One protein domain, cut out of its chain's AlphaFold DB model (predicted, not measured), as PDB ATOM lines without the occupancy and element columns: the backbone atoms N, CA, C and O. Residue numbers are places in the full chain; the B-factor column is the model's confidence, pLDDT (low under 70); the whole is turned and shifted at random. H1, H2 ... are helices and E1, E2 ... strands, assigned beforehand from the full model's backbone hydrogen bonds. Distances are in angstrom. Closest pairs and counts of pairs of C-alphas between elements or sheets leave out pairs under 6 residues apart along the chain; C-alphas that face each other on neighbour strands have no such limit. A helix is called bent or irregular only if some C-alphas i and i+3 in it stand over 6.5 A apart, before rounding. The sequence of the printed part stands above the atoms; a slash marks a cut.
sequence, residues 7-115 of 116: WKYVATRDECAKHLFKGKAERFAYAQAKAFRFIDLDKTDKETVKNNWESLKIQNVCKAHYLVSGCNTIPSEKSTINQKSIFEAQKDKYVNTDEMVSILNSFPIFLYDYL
ATOM      1  N   TRP A   7     178.861 173.297 227.418       87.62
ATOM      2  CA  TRP A   7     179.324 174.209 226.370       87.62
ATOM      3  C   TRP A   7     178.966 173.741 224.950       87.62
ATOM      4  O   TRP A   7     178.784 174.581 224.072       87.62
ATOM      5  N   LYS A   8     178.762 172.433 224.746       89.44
ATOM      6  CA  LYS A   8     178.377 171.821 223.463       89.44
ATOM      7  C   LYS A   8     176.875 171.885 223.184       89.44
ATOM      8  O   LYS A   8     176.446 171.560 222.083       89.44
ATOM      9  N   TYR A   9     176.053 172.247 224.172       89.81
ATOM     10  CA  TYR A   9     174.598 172.172 224.031       89.81
ATOM     11  C   TYR A   9     174.090 173.195 223.011       89.81
ATOM     12  O   TYR A   9     174.267 174.405 223.190       89.81
ATOM     13  N   VAL A  10     173.411 172.700 221.984       90.88
ATOM     14  CA  VAL A  10     172.804 173.472 220.896       90.88
ATOM     15  C   VAL A  10     171.368 173.003 220.671       90.88
ATOM     16  O   VAL A  10     171.009 171.884 221.033       90.88
ATOM     17  N   ALA A  11     170.548 173.862 220.078       90.44
ATOM     18  CA  ALA A  11     169.220 173.531 219.584       90.44
ATOM     19  C   ALA A  11     169.087 174.005 218.137       90.44
ATOM     20  O   ALA A  11     169.549 175.089 217.788       90.44
ATOM     21  N   THR A  12     168.444 173.213 217.294       91.50
ATOM     22  CA  THR A  12     168.129 173.607 215.917       91.50
ATOM     23  C   THR A  12     167.004 174.645 215.894       91.50
ATOM     24  O   THR A  12     166.129 174.668 216.766       91.50
ATOM     25  N   ARG A  13     166.975 175.499 214.866       88.81
ATOM     26  CA  ARG A  13     165.877 176.457 214.656       88.81
ATOM     27  C   ARG A  13     164.525 175.761 214.521       88.81
ATOM     28  O   ARG A  13     163.538 176.274 215.039       88.81
ATOM     29  N   ASP A  14     164.487 174.589 213.891       90.56
ATOM     30  CA  ASP A  14     163.274 173.780 213.749       90.56
ATOM     31  C   ASP A  14     162.734 173.302 215.107       90.56
ATOM     32  O   ASP A  14     161.541 173.430 215.385       90.56
ATOM     33  N   GLU A  15     163.609 172.829 216.003       88.81
ATOM     34  CA  GLU A  15     163.220 172.443 217.367       88.81
ATOM     35  C   GLU A  15     162.655 173.614 218.167       88.81
ATOM     36  O   GLU A  15     161.713 173.435 218.945       88.81
ATOM     37  N   CYS A  16     163.220 174.807 217.976       84.81
ATOM     38  CA  CYS A  16     162.723 176.033 218.584       84.81
ATOM     39  C   CYS A  16     161.356 176.428 218.002       84.81
ATOM     40  O   CYS A  16     160.419 176.665 218.762       84.81
ATOM     41  N   ALA A  17     161.218 176.442 216.673       87.62
ATOM     42  CA  ALA A  17     160.001 176.850 215.969       87.62
ATOM     43  C   ALA A  17     158.817 175.906 216.225       87.62
ATOM     44  O   ALA A  17     157.685 176.354 216.376       87.62
ATOM     45  N   LYS A  18     159.075 174.599 216.335       90.00
ATOM     46  CA  LYS A  18     158.053 173.583 216.635       90.00
ATOM     47  C   LYS A  18     157.782 173.414 218.134       90.00
ATOM     48  O   LYS A  18     157.108 172.463 218.523       90.00
ATOM     49  N   HIS A  19     158.330 174.284 218.987       82.88
ATOM     50  CA  HIS A  19     158.219 174.201 220.451       82.88
ATOM     51  C   HIS A  19     158.692 172.859 221.051       82.88
ATOM     52  O   HIS A  19     158.308 172.484 222.160       82.88
ATOM     53  N   LEU A  20     159.573 172.139 220.349       85.06
ATOM     54  CA  LEU A  20     160.104 170.841 220.777       85.06
ATOM     55  C   LEU A  20     161.253 170.983 221.775       85.06
ATOM     56  O   LEU A  20     161.576 170.020 222.473       85.06
ATOM     57  N   PHE A  21     161.848 172.177 221.866       81.25
ATOM     58  CA  PHE A  21     162.969 172.463 222.756       81.25
ATOM     59  C   PHE A  21     162.717 171.992 224.191       81.25
ATOM     60  O   PHE A  21     163.536 171.261 224.736       81.25
ATOM     61  N   LYS A  22     161.565 172.326 224.790       75.56
ATOM     62  CA  LYS A  22     161.258 171.958 226.184       75.56
ATOM     63  C   LYS A  22     161.258 170.441 226.393       75.56
ATOM     64  O   LYS A  22     161.877 169.957 227.334       75.56
ATOM     65  N   GLY A  23     160.614 169.693 225.496       76.50
ATOM     66  CA  GLY A  23     160.556 168.230 225.579       76.50
ATOM     67  C   GLY A  23     161.901 167.555 225.292       76.50
ATOM     68  O   GLY A  23     162.217 166.522 225.878       76.50
ATOM     69  N   LYS A  24     162.728 168.138 224.415       75.88
ATOM     70  CA  LYS A  24     164.077 167.627 224.131       75.88
ATOM     71  C   LYS A  24     165.092 167.999 225.212       75.88
ATOM     72  O   LYS A  24     165.959 167.184 225.512       75.88
ATOM     73  N   ALA A  25     164.940 169.155 225.855       72.31
ATOM     74  CA  ALA A  25     165.766 169.584 226.982       72.31
ATOM     75  C   ALA A  25     165.692 168.626 228.167       72.31
ATOM     76  O   ALA A  25     166.704 168.368 228.810       72.31
ATOM     77  N   GLU A  26     164.546 167.985 228.394       67.88
ATOM     78  CA  GLU A  26     164.434 166.921 229.396       67.88
ATOM     79  C   GLU A  26     165.282 165.674 229.081       67.88
ATOM     80  O   GLU A  26     165.523 164.850 229.970       67.88
ATOM     81  N   ARG A  27     165.732 165.498 227.829       64.94
ATOM     82  CA  ARG A  27     166.509 164.329 227.389       64.94
ATOM     83  C   ARG A  27     168.013 164.537 227.501       64.94
ATOM     84  O   ARG A  27     168.696 163.586 227.863       64.94
ATOM     85  N   PHE A  28     168.510 165.744 227.227       64.81
ATOM     86  CA  PHE A  28     169.934 166.064 227.383       64.81
ATOM     87  C   PHE A  28     170.274 166.691 228.740       64.81
ATOM     88  O   PHE A  28     171.438 166.699 229.114       64.81
ATOM     89  N   ALA A  29     169.295 167.175 229.514       60.09
ATOM     90  CA  ALA A  29     169.549 167.579 230.893       60.09
ATOM     91  C   ALA A  29     170.126 166.392 231.680       60.09
ATOM     92  O   ALA A  29     169.476 165.349 231.818       60.09
ATOM     93  N   TYR A  30     171.347 166.579 232.185       62.81
ATOM     94  CA  TYR A  30     172.106 165.607 232.963       62.81
ATOM     95  C   TYR A  30     171.215 164.872 233.974       62.81
ATOM     96  O   TYR A  30     170.430 165.496 234.691       62.81
ATOM     97  N   ALA A  31     171.309 163.541 234.043       59.19
ATOM     98  CA  ALA A  31     170.363 162.712 234.800       59.19
ATOM     99  C   ALA A  31     170.226 163.136 236.276       59.19
ATOM    100  O   ALA A  31     169.133 163.088 236.833       59.19
ATOM    101  N   GLN A  32     171.310 163.630 236.881       57.03
ATOM    102  CA  GLN A  32     171.310 164.118 238.263       57.03
ATOM    103  C   GLN A  32     170.688 165.522 238.386       57.03
ATOM    104  O   GLN A  32     170.151 165.848 239.436       57.03
ATOM    105  N   ALA A  33     170.667 166.329 237.318       56.50
ATOM    106  CA  ALA A  33     169.968 167.620 237.279       56.50
ATOM    107  C   ALA A  33     168.437 167.461 237.362       56.50
ATOM    108  O   ALA A  33     167.749 168.352 237.857       56.50
ATOM    109  N   LYS A  34     167.887 166.305 236.950       55.75
ATOM    110  CA  LYS A  34     166.442 166.013 237.039       55.75
ATOM    111  C   LYS A  34     165.916 165.969 238.475       55.75
ATOM    112  O   LYS A  34     164.716 166.161 238.664       55.75
ATOM    113  N   ALA A  35     166.794 165.740 239.455       51.50
ATOM    114  CA  ALA A  35     166.466 165.770 240.878       51.50
ATOM    115  C   ALA A  35     166.356 167.200 241.443       51.50
ATOM    116  O   ALA A  35     165.747 167.390 242.488       51.50
ATOM    117  N   PHE A  36     166.879 168.214 240.741       54.78
ATOM    118  CA  PHE A  36     166.947 169.602 241.216       54.78
ATOM    119  C   PHE A  36     165.883 170.520 240.590       54.78
ATOM    120  O   PHE A  36     166.091 171.728 240.498       54.78
ATOM    121  N   ARG A  37     164.728 169.984 240.153       56.22
ATOM    122  CA  ARG A  37     163.640 170.820 239.588       56.22
ATOM    123  C   ARG A  37     163.150 171.887 240.572       56.22
ATOM    124  O   ARG A  37     162.715 172.947 240.137       56.22
ATOM    125  N   PHE A  38     163.248 171.603 241.869       62.34
ATOM    126  CA  PHE A  38     162.944 172.524 242.956       62.34
ATOM    127  C   PHE A  38     164.006 172.373 244.044       62.34
ATOM    128  O   PHE A  38     164.387 171.254 244.388       62.34
ATOM    129  N   ILE A  39     164.496 173.497 244.565       69.69
ATOM    130  CA  ILE A  39     165.384 173.504 245.728       69.69
ATOM    131  C   ILE A  39     164.499 173.391 246.963       69.69
ATOM    132  O   ILE A  39     163.767 174.323 247.288       69.69
ATOM    133  N   ASP A  40     164.567 172.248 247.632       76.56
ATOM    134  CA  ASP A  40     163.968 172.055 248.946       76.56
ATOM    135  C   ASP A  40     164.991 172.484 250.006       76.56
ATOM    136  O   ASP A  40     165.981 171.783 250.237       76.56
ATOM    137  N   LEU A  41     164.786 173.669 250.590       72.69
ATOM    138  CA  LEU A  41     165.677 174.246 251.605       72.69
ATOM    139  C   LEU A  41     165.586 173.532 252.961       72.69
ATOM    140  O   LEU A  41     166.497 173.690 253.770       72.69
ATOM    141  N   ASP A  42     164.551 172.720 253.193       80.44
ATOM    142  CA  ASP A  42     164.453 171.884 254.395       80.44
ATOM    143  C   ASP A  42     165.325 170.624 254.259       80.44
ATOM    144  O   ASP A  42     165.747 170.033 255.252       80.44
ATOM    145  N   LYS A  43     165.616 170.215 253.014       80.00
ATOM    146  CA  LYS A  43     166.426 169.026 252.690       80.00
ATOM    147  C   LYS A  43     167.825 169.331 252.165       80.00
ATOM    148  O   LYS A  43     168.662 168.432 252.127       80.00
ATOM    149  N   THR A  44     168.075 170.560 251.725       79.31
ATOM    150  CA  THR A  44     169.340 170.971 251.109       79.31
ATOM    151  C   THR A  44     169.889 172.164 251.859       79.31
ATOM    152  O   THR A  44     169.234 173.203 251.950       79.31
ATOM    153  N   ASP A  45     171.112 172.043 252.362       86.19
ATOM    154  CA  ASP A  45     171.736 173.140 253.079       86.19
ATOM    155  C   ASP A  45     171.980 174.349 252.158       86.19
ATOM    156  O   ASP A  45     172.244 174.244 250.952       86.19
ATOM    157  N   LYS A  46     171.891 175.538 252.755       86.44
ATOM    158  CA  LYS A  46     172.027 176.813 252.045       86.44
ATOM    159  C   LYS A  46     173.381 176.958 251.346       86.44
ATOM    160  O   LYS A  46     173.454 177.637 250.323       86.44
ATOM    161  N   GLU A  47     174.444 176.365 251.883       88.50
ATOM    162  CA  GLU A  47     175.789 176.492 251.321       88.50
ATOM    163  C   GLU A  47     175.926 175.669 250.037       88.50
ATOM    164  O   GLU A  47     176.373 176.187 249.016       88.50
ATOM    165  N   THR A  48     175.407 174.442 250.029       85.00
ATOM    166  CA  THR A  48     175.262 173.614 248.826       85.00
ATOM    167  C   THR A  48     174.459 174.337 247.753       85.00
ATOM    168  O   THR A  48     174.855 174.355 246.586       85.00
ATOM    169  N   VAL A  49     173.362 174.999 248.129       83.50
ATOM    170  CA  VAL A  49     172.565 175.797 247.187       83.50
ATOM    171  C   VAL A  49     173.391 176.924 246.566       83.50
ATOM    172  O   VAL A  49     173.376 177.078 245.343       83.50
ATOM    173  N   LYS A  50     174.146 177.688 247.362       85.94
ATOM    174  CA  LYS A  50     175.028 178.742 246.832       85.94
ATOM    175  C   LYS A  50     176.104 178.179 245.906       85.94
ATOM    176  O   LYS A  50     176.288 178.707 244.815       85.94
ATOM    177  N   ASN A  51     176.772 177.097 246.304       87.06
ATOM    178  CA  ASN A  51     177.826 176.458 245.509       87.06
ATOM    179  C   ASN A  51     177.291 175.939 244.169       87.06
ATOM    180  O   ASN A  51     177.950 176.048 243.130       87.06
ATOM    181  N   ASN A  52     176.059 175.428 244.170       84.94
ATOM    182  CA  ASN A  52     175.353 175.028 242.961       84.94
ATOM    183  C   ASN A  52     175.085 176.226 242.041       84.94
ATOM    184  O   ASN A  52     175.369 176.149 240.845       84.94
ATOM    185  N   TRP A  53     174.597 177.344 242.586       86.12
ATOM    186  CA  TRP A  53     174.398 178.582 241.828       86.12
ATOM    187  C   TRP A  53     175.701 179.134 241.246       86.12
ATOM    188  O   TRP A  53     175.734 179.502 240.071       86.12
ATOM    189  N   GLU A  54     176.783 179.127 242.021       88.69
ATOM    190  CA  GLU A  54     178.098 179.568 241.555       88.69
ATOM    191  C   GLU A  54     178.611 178.677 240.419       88.69
ATOM    192  O   GLU A  54     179.061 179.168 239.384       88.69
ATOM    193  N   SER A  55     178.428 177.361 240.540       88.75
ATOM    194  CA  SER A  55     178.772 176.404 239.484       88.75
ATOM    195  C   SER A  55     177.964 176.632 238.203       88.75
ATOM    196  O   SER A  55     178.501 176.496 237.102       88.75
ATOM    197  N   LEU A  56     176.672 176.966 238.314       87.88
ATOM    198  CA  LEU A  56     175.819 177.301 237.165       87.88
ATOM    199  C   LEU A  56     176.260 178.606 236.500       87.88
ATOM    200  O   LEU A  56     176.294 178.684 235.268       87.88
ATOM    201  N   LYS A  57     176.630 179.611 237.299       90.88
ATOM    202  CA  LYS A  57     177.196 180.874 236.815       90.88
ATOM    203  C   LYS A  57     178.478 180.630 236.029       90.88
ATOM    204  O   LYS A  57     178.534 180.996 234.859       90.88
ATOM    205  N   ILE A  58     179.449 179.937 236.621       91.62
ATOM    206  CA  ILE A  58     180.743 179.650 235.988       91.62
ATOM    207  C   ILE A  58     180.558 178.887 234.670       91.62
ATOM    208  O   ILE A  58     181.128 179.288 233.661       91.62
ATOM    209  N   GLN A  59     179.717 177.849 234.625       91.56
ATOM    210  CA  GLN A  59     179.463 177.100 233.383       91.56
ATOM    211  C   GLN A  59     178.892 177.974 232.259       91.56
ATOM    212  O   GLN A  59     179.296 177.834 231.105       91.56
ATOM    213  N   ASN A  60     177.963 178.879 232.578       93.12
ATOM    214  CA  ASN A  60     177.394 179.790 231.585       93.12
ATOM    215  C   ASN A  60     178.407 180.843 231.132       93.12
ATOM    216  O   ASN A  60     178.487 181.120 229.940       93.12
ATOM    217  N   VAL A  61     179.226 181.365 232.045       93.69
ATOM    218  CA  VAL A  61     180.311 182.304 231.724       93.69
ATOM    219  C   VAL A  61     181.354 181.652 230.814       93.69
ATOM    220  O   VAL A  61     181.682 182.210 229.769       93.69
ATOM    221  N   CYS A  62     181.823 180.446 231.147       94.06
ATOM    222  CA  CYS A  62     182.767 179.702 230.310       94.06
ATOM    223  C   CYS A  62     182.176 179.383 228.932       94.06
ATOM    224  O   CYS A  62     182.858 179.528 227.921       94.06
ATOM    225  N   LYS A  63     180.887 179.022 228.867       94.94
ATOM    226  CA  LYS A  63     180.198 178.794 227.594       94.94
ATOM    227  C   LYS A  63     180.071 180.067 226.757       94.94
ATOM    228  O   LYS A  63     180.296 180.019 225.552       94.94
ATOM    229  N   ALA A  64     179.720 181.197 227.366       94.81
ATOM    230  CA  ALA A  64     179.673 182.481 226.673       94.81
ATOM    231  C   ALA A  64     181.059 182.873 226.142       94.81
ATOM    232  O   ALA A  64     181.183 183.358 225.020       94.81
ATOM    233  N   HIS A  65     182.113 182.592 226.911       95.50
ATOM    234  CA  HIS A  65     183.480 182.810 226.459       95.50
ATOM    235  C   HIS A  65     183.835 181.888 225.292       95.50
ATOM    236  O   HIS A  65     184.309 182.378 224.273       95.50
ATOM    237  N   TYR A  66     183.488 180.602 225.366       95.38
ATOM    238  CA  TYR A  66     183.649 179.666 224.254       95.38
ATOM    239  C   TYR A  66     182.924 180.142 222.990       95.38
ATOM    240  O   TYR A  66     183.483 180.113 221.894       95.38
ATOM    241  N   LEU A  67     181.696 180.636 223.140       94.25
ATOM    242  CA  LEU A  67     180.915 181.176 222.036       94.25
ATOM    243  C   LEU A  67     181.648 182.333 221.348       94.25
ATOM    244  O   LEU A  67     181.729 182.345 220.122       94.25
ATOM    245  N   VAL A  68     182.235 183.258 222.108       94.44
ATOM    246  CA  VAL A  68     182.949 184.421 221.560       94.44
ATOM    247  C   VAL A  68     184.348 184.046 221.050       94.44
ATOM    248  O   VAL A  68     184.632 184.223 219.865       94.44
ATOM    249  N   SER A  69     185.208 183.469 221.892       92.50
ATOM    250  CA  SER A  69     186.644 183.271 221.629       92.50
ATOM    251  C   SER A  69     187.041 181.851 221.210       92.50
ATOM    252  O   SER A  69     188.137 181.654 220.698       92.50
ATOM    253  N   GLY A  70     186.177 180.856 221.419       91.81
ATOM    254  CA  GLY A  70     186.515 179.435 221.267       91.81
ATOM    255  C   GLY A  70     187.173 178.808 222.504       91.81
ATOM    256  O   GLY A  70     187.437 177.607 222.502       91.81
ATOM    257  N   CYS A  71     187.396 179.572 223.579       91.62
ATOM    258  CA  CYS A  71     187.997 179.084 224.822       91.62
ATOM    259  C   CYS A  71     186.931 178.830 225.901       91.62
ATOM    260  O   CYS A  71     186.296 179.763 226.385       91.62
ATOM    261  N   ASN A  72     186.758 177.575 226.332       92.38
ATOM    262  CA  ASN A  72     185.812 177.206 227.398       92.38
ATOM    263  C   ASN A  72     186.419 177.384 228.804       92.38
ATOM    264  O   ASN A  72     186.570 176.433 229.570       92.38
ATOM    265  N   THR A  73     186.800 178.614 229.129       93.00
ATOM    266  CA  THR A  73     187.354 179.011 230.431       93.00
ATOM    267  C   THR A  73     186.711 180.313 230.888       93.00
ATOM    268  O   THR A  73     186.048 180.987 230.102       93.00
ATOM    269  N   ILE A  74     186.928 180.716 232.140       91.94
ATOM    270  CA  ILE A  74     186.526 182.054 232.593       91.94
ATOM    271  C   ILE A  74     187.322 183.092 231.776       91.94
ATOM    272  O   ILE A  74     188.536 182.920 231.621       91.94
ATOM    273  N   PRO A  75     186.673 184.125 231.209       92.44
ATOM    274  CA  PRO A  75     187.371 185.160 230.462       92.44
ATOM    275  C   PRO A  75     188.230 186.006 231.403       92.44
ATOM    276  O   PRO A  75     187.806 186.333 232.512       92.44
ATOM    277  N   SER A  76     189.417 186.405 230.942       90.94
ATOM    278  CA  SER A  76     190.298 187.310 231.694       90.94
ATOM    279  C   SER A  76     189.656 188.680 231.921       90.94
ATOM    280  O   SER A  76     189.856 189.298 232.962       90.94
ATOM    281  N   GLU A  77     188.853 189.137 230.956       90.44
ATOM    282  CA  GLU A  77     188.128 190.402 231.024       90.44
ATOM    283  C   GLU A  77     186.626 190.179 230.861       90.44
ATOM    284  O   GLU A  77     186.170 189.624 229.859       90.44
ATOM    285  N   LYS A  78     185.841 190.689 231.814       86.94
ATOM    286  CA  LYS A  78     184.370 190.618 231.822       86.94
ATOM    287  C   LYS A  78     183.724 191.201 230.556       86.94
ATOM    288  O   LYS A  78     182.751 190.655 230.049       86.94
ATOM    289  N   SER A  79     184.312 192.263 230.005       89.06
ATOM    290  CA  SER A  79     183.904 192.920 228.751       89.06
ATOM    291  C   SER A  79     183.951 192.000 227.524       89.06
ATOM    292  O   SER A  79     183.249 192.268 226.544       89.06
ATOM    293  N   THR A  80     184.734 190.914 227.574       90.31
ATOM    294  CA  THR A  80     184.887 189.944 226.476       90.31
ATOM    295  C   THR A  80     183.549 189.314 226.096       90.31
ATOM    296  O   THR A  80     183.250 189.157 224.912       90.31
ATOM    297  N   ILE A  81     182.717 188.993 227.091       91.62
ATOM    298  CA  ILE A  81     181.444 188.281 226.909       91.62
ATOM    299  C   ILE A  81     180.225 189.196 227.063       91.62
ATOM    300  O   ILE A  81     179.216 188.811 227.640       91.62
ATOM    301  N   ASN A  82     180.300 190.418 226.533       90.69
ATOM    302  CA  ASN A  82     179.152 191.324 226.537       90.69
ATOM    303  C   ASN A  82     178.022 190.840 225.600       90.69
ATOM    304  O   ASN A  82     178.243 190.066 224.664       90.69
ATOM    305  N   GLN A  83     176.810 191.359 225.816       89.12
ATOM    306  CA  GLN A  83     175.610 190.962 225.071       89.12
ATOM    307  C   GLN A  83     175.760 191.089 223.546       89.12
ATOM    308  O   GLN A  83     175.277 190.226 222.814       89.12
ATOM    309  N   LYS A  84     176.446 192.132 223.057       92.81
ATOM    310  CA  LYS A  84     176.678 192.331 221.619       92.81
ATOM    311  C   LYS A  84     177.616 191.258 221.066       92.81
ATOM    312  O   LYS A  84     177.285 190.637 220.062       92.81
ATOM    313  N   SER A  85     178.744 191.006 221.730       93.38
ATOM    314  CA  SER A  85     179.702 189.967 221.324       93.38
ATOM    315  C   SER A  85     179.057 188.582 221.284       93.38
ATOM    316  O   SER A  85     179.253 187.843 220.323       93.38
ATOM    317  N   ILE A  86     178.260 188.245 222.303       94.00
ATOM    318  CA  ILE A  86     177.510 186.984 222.368       94.00
ATOM    319  C   ILE A  86     176.545 186.878 221.184       94.00
ATOM    320  O   ILE A  86     176.525 185.853 220.504       94.00
ATOM    321  N   PHE A  87     175.768 187.933 220.919       93.50
ATOM    322  CA  PHE A  87     174.791 187.947 219.833       93.50
ATOM    323  C   PHE A  87     175.439 187.749 218.459       93.50
ATOM    324  O   PHE A  87     175.012 186.871 217.711       93.50
ATOM    325  N   GLU A  88     176.481 188.523 218.141       95.44
ATOM    326  CA  GLU A  88     177.171 188.409 216.852       95.44
ATOM    327  C   GLU A  88     177.805 187.023 216.691       95.44
ATOM    328  O   GLU A  88     177.575 186.352 215.688       95.44
ATOM    329  N   ALA A  89     178.497 186.521 217.718       94.88
ATOM    330  CA  ALA A  89     179.103 185.194 217.674       94.88
ATOM    331  C   ALA A  89     178.066 184.072 217.504       94.88
ATOM    332  O   ALA A  89     178.307 183.104 216.783       94.88
ATOM    333  N   GLN A  90     176.902 184.190 218.142       93.88
ATOM    334  CA  GLN A  90     175.813 183.228 217.998       93.88
ATOM    335  C   GLN A  90     175.224 183.229 216.591       93.88
ATOM    336  O   GLN A  90     174.983 182.165 216.015       93.88
ATOM    337  N   LYS A  91     175.008 184.424 216.042       94.38
ATOM    338  CA  LYS A  91     174.493 184.613 214.692       94.38
ATOM    339  C   LYS A  91     175.455 184.026 213.660       94.38
ATOM    340  O   LYS A  91     175.039 183.231 212.821       94.38
ATOM    341  N   ASP A  92     176.735 184.360 213.779       94.31
ATOM    342  CA  ASP A  92     177.745 184.023 212.782       94.31
ATOM    343  C   ASP A  92     178.175 182.557 212.836       94.31
ATOM    344  O   ASP A  92     178.385 181.970 211.784       94.31
ATOM    345  N   LYS A  93     178.289 181.957 214.032       92.88
ATOM    346  CA  LYS A  93     178.800 180.582 214.192       92.88
ATOM    347  C   LYS A  93     177.729 179.495 214.171       92.88
ATOM    348  O   LYS A  93     178.070 178.342 213.952       92.88
ATOM    349  N   TYR A  94     176.472 179.826 214.473       92.31
ATOM    350  CA  TYR A  94     175.414 178.819 214.626       92.31
ATOM    351  C   TYR A  94     174.206 179.108 213.739       92.31
ATOM    352  O   TYR A  94     173.778 178.230 212.992       92.31
ATOM    353  N   VAL A  95     173.654 180.327 213.790       90.12
ATOM    354  CA  VAL A  95     172.397 180.636 213.084       90.12
ATOM    355  C   VAL A  95     172.602 180.630 211.574       90.12
ATOM    356  O   VAL A  95     171.835 179.985 210.863       90.12
ATOM    357  N   ASN A  96     173.628 181.336 211.099       89.81
ATOM    358  CA  ASN A  96     173.912 181.479 209.674       89.81
ATOM    359  C   ASN A  96     174.639 180.263 209.084       89.81
ATOM    360  O   ASN A  96     174.575 180.061 207.874       89.81
ATOM    361  N   THR A  97     175.337 179.479 209.911       89.12
ATOM    362  CA  THR A  97     176.136 178.327 209.459       89.12
ATOM    363  C   THR A  97     175.326 177.038 209.445       89.12
ATOM    364  O   THR A  97     175.247 176.386 208.410       89.12
ATOM    365  N   ASP A  98     174.697 176.697 210.570       89.44
ATOM    366  CA  ASP A  98     174.137 175.359 210.803       89.44
ATOM    367  C   ASP A  98     172.625 175.381 211.080       89.44
ATOM    368  O   ASP A  98     172.032 174.357 211.413       89.44
ATOM    369  N   GLU A  99     171.987 176.555 211.000       92.06
ATOM    370  CA  GLU A  99     170.606 176.774 211.446       92.06
ATOM    371  C   GLU A  99     170.368 176.324 212.899       92.06
ATOM    372  O   GLU A  99     169.292 175.841 213.272       92.06
ATOM    373  N   MET A 100     171.380 176.511 213.748       92.38
ATOM    374  CA  MET A 100     171.352 176.158 215.164       92.38
ATOM    375  C   MET A 100     171.501 177.384 216.062       92.38
ATOM    376  O   MET A 100     171.794 178.497 215.632       92.38
ATOM    377  N   VAL A 101     171.282 177.172 217.353       91.12
ATOM    378  CA  VAL A 101     171.396 178.165 218.414       91.12
ATOM    379  C   VAL A 101     172.098 177.501 219.595       91.12
ATOM    380  O   VAL A 101     171.621 176.501 220.131       91.12
ATOM    381  N   SER A 102     173.232 178.054 220.026       91.62
ATOM    382  CA  SER A 102     173.884 177.647 221.275       91.62
ATOM    383  C   SER A 102     172.991 177.921 222.493       91.62
ATOM    384  O   SER A 102     172.446 179.012 222.659       91.62
ATOM    385  N   ILE A 103     172.821 176.931 223.368       90.69
ATOM    386  CA  ILE A 103     171.950 177.059 224.544       90.69
ATOM    387  C   ILE A 103     172.693 177.816 225.645       90.69
ATOM    388  O   ILE A 103     173.596 177.265 226.267       90.69
ATOM    389  N   LEU A 104     172.298 179.051 225.925       91.00
ATOM    390  CA  LEU A 104     172.873 179.860 226.997       91.00
ATOM    391  C   LEU A 104     171.761 180.349 227.924       91.00
ATOM    392  O   LEU A 104     170.730 180.832 227.459       91.00
ATOM    393  N   ASN A 105     171.954 180.222 229.237       88.69
ATOM    394  CA  ASN A 105     170.986 180.725 230.202       88.69
ATOM    395  C   ASN A 105     171.251 182.215 230.452       88.69
ATOM    396  O   ASN A 105     172.352 182.600 230.840       88.69
ATOM    397  N   SER A 106     170.233 183.050 230.249       86.75
ATOM    398  CA  SER A 106     170.333 184.496 230.440       86.75
ATOM    399  C   SER A 106     170.511 184.891 231.904       86.75
ATOM    400  O   SER A 106     171.195 185.868 232.187       86.75
ATOM    401  N   PHE A 107     169.945 184.135 232.847       88.31
ATOM    402  CA  PHE A 107     169.947 184.524 234.256       88.31
ATOM    403  C   PHE A 107     171.353 184.487 234.884       88.31
ATOM    404  O   PHE A 107     171.760 185.487 235.469       88.31
ATOM    405  N   PRO A 108     172.167 183.425 234.720       88.88
ATOM    406  CA  PRO A 108     173.534 183.428 235.231       88.88
ATOM    407  C   PRO A 108     174.457 184.439 234.532       88.88
ATOM    408  O   PRO A 108     175.354 184.970 235.180       88.88
ATOM    409  N   ILE A 109     174.225 184.741 233.247       90.19
ATOM    410  CA  ILE A 109     174.953 185.805 232.535       90.19
ATOM    411  C   ILE A 109     174.591 187.174 233.108       90.19
ATOM    412  O   ILE A 109     175.478 187.958 233.417       90.19
ATOM    413  N   PHE A 110     173.306 187.424 233.358       88.25
ATOM    414  CA  PHE A 110     172.853 188.640 234.025       88.25
ATOM    415  C   PHE A 110     173.476 188.791 235.421       88.25
ATOM    416  O   PHE A 110     173.985 189.856 235.761       88.25
ATOM    417  N   LEU A 111     173.498 187.721 236.224       87.88
ATOM    418  CA  LEU A 111     174.171 187.744 237.526       87.88
ATOM    419  C   LEU A 111     175.656 188.082 237.379       87.88
ATOM    420  O   LEU A 111     176.163 188.900 238.139       87.88
ATOM    421  N   TYR A 112     176.339 187.484 236.400       87.38
ATOM    422  CA  TYR A 112     177.738 187.791 236.127       87.38
ATOM    423  C   TYR A 112     177.935 189.249 235.720       87.38
ATOM    424  O   TYR A 112     178.856 189.862 236.240       87.38
ATOM    425  N   ASP A 113     177.084 189.818 234.861       85.38
ATOM    426  CA  ASP A 113     177.196 191.192 234.355       85.38
ATOM    427  C   ASP A 113     176.926 192.258 235.421       85.38
ATOM    428  O   ASP A 113     177.677 193.232 235.527       85.38
ATOM    429  N   TYR A 114     175.903 192.063 236.250       83.00
ATOM    430  CA  TYR A 114     175.409 193.103 237.157       83.00
ATOM    431  C   TYR A 114     175.925 192.984 238.590       83.00
ATOM    432  O   TYR A 114     176.035 194.002 239.275       83.00
ATOM    433  N   LEU A 115     176.259 191.779 239.052       80.94
ATOM    434  CA  LEU A 115     176.848 191.600 240.376       80.94
ATOM    435  C   LEU A 115     178.375 191.734 240.279       80.94
ATOM    436  O   LEU A 115     178.998 191.289 239.310       80.94
TER     437      LEU A 115
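What this domain is: This is residues 7 to 115 of the 116 residues of an uncharacterized protein of Prevotella bryantii B14 (UniProt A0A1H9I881). The model is a flat, open frame: the long helix H4 makes one side, H6 meets one end of it at a corner, and a small two-stranded ladder, E1 and E2, joins H6 to a thin opposite side of H1, H2 and H3, with empty space between H4 and H2. H7 crosses H4, H5 packs on H4 near the end where H6 meets it, and residues 42 to 48 stick out at the far end. The printed part has 109 residues, with seven named helices and two named strands in the order E1 H1 H2 H3 H4 H5 H6 E2 H7; the sheet is antiparallel and the class is mostly helix. It is only just compact, close to loose, with a radius of gyration of the C-alphas of 15.3 A and spans of 47 by 36 by 20 A.

How they stand to each other: E1, residues 10 to 12, and E2, residues 100 to 102, are antiparallel neighbours at 155 degrees; N 11 and O 101 are 2.8 A apart, within hydrogen-bond range, and N 101 and O 11 are 2.7 A apart. H6, residues 83 to 98, comes closest to E2 at the C-alphas of Tyr 94 and Met 100, 4.9 A. H6 has a kink of 25 degrees near residue 91 and is only just irregular, with C-alphas 93 and 96 6.7 A apart. With residues 85 to 90 alone it touches residues 64 to 68 of H4, residues 46 to 69, at a steep tilt of 64 degrees, the same way; the closest C-alphas, of Val 68 and Ala 89, are 5.5 A apart. H4 is the hub. Its residues 61 to 68 touch H5, residues 78 to 81, closest at the C-alphas of His 65 and Ile 81, 5.9 A. Its residues 56 to 61 touch H7, residues 106 to 114, about perpendicular at 89 degrees, closest at the C-alphas of Lys 57 and Pro 108, 4.7 A. H1, residues 13 to 17, is close but not clearly touching H2, residues 21 to 28, with the closest C-alphas, of Glu 15 and Phe 21, 5.4 A apart. H3, residues 33 to 36, and H4 are apart. Every O i to N i+4 pair is within hydrogen-bond range in H1, H4 and H7, but 3 of 4 in H2 and 10 of 12 in H6; H3 and H5 are too short for such a pair.

Where its parts are: E1 begins at C-alpha 10 (172.804, 173.472, 220.896). H4 runs 34.4 A from C-alpha 46 (172.027, 176.813, 252.045), H6 21.2 A, H7 12.0 A to C-alpha 114 (175.409, 193.103, 237.157), and H2 10.5 A.

The domain as a whole: The two C-alphas farthest apart, those of Asp 42 and Thr 97, are 46.9 A apart. The printed part has no cut and no long link. The mean pLDDT of the printed part is 85.1, with residues 26 to 39 under 70.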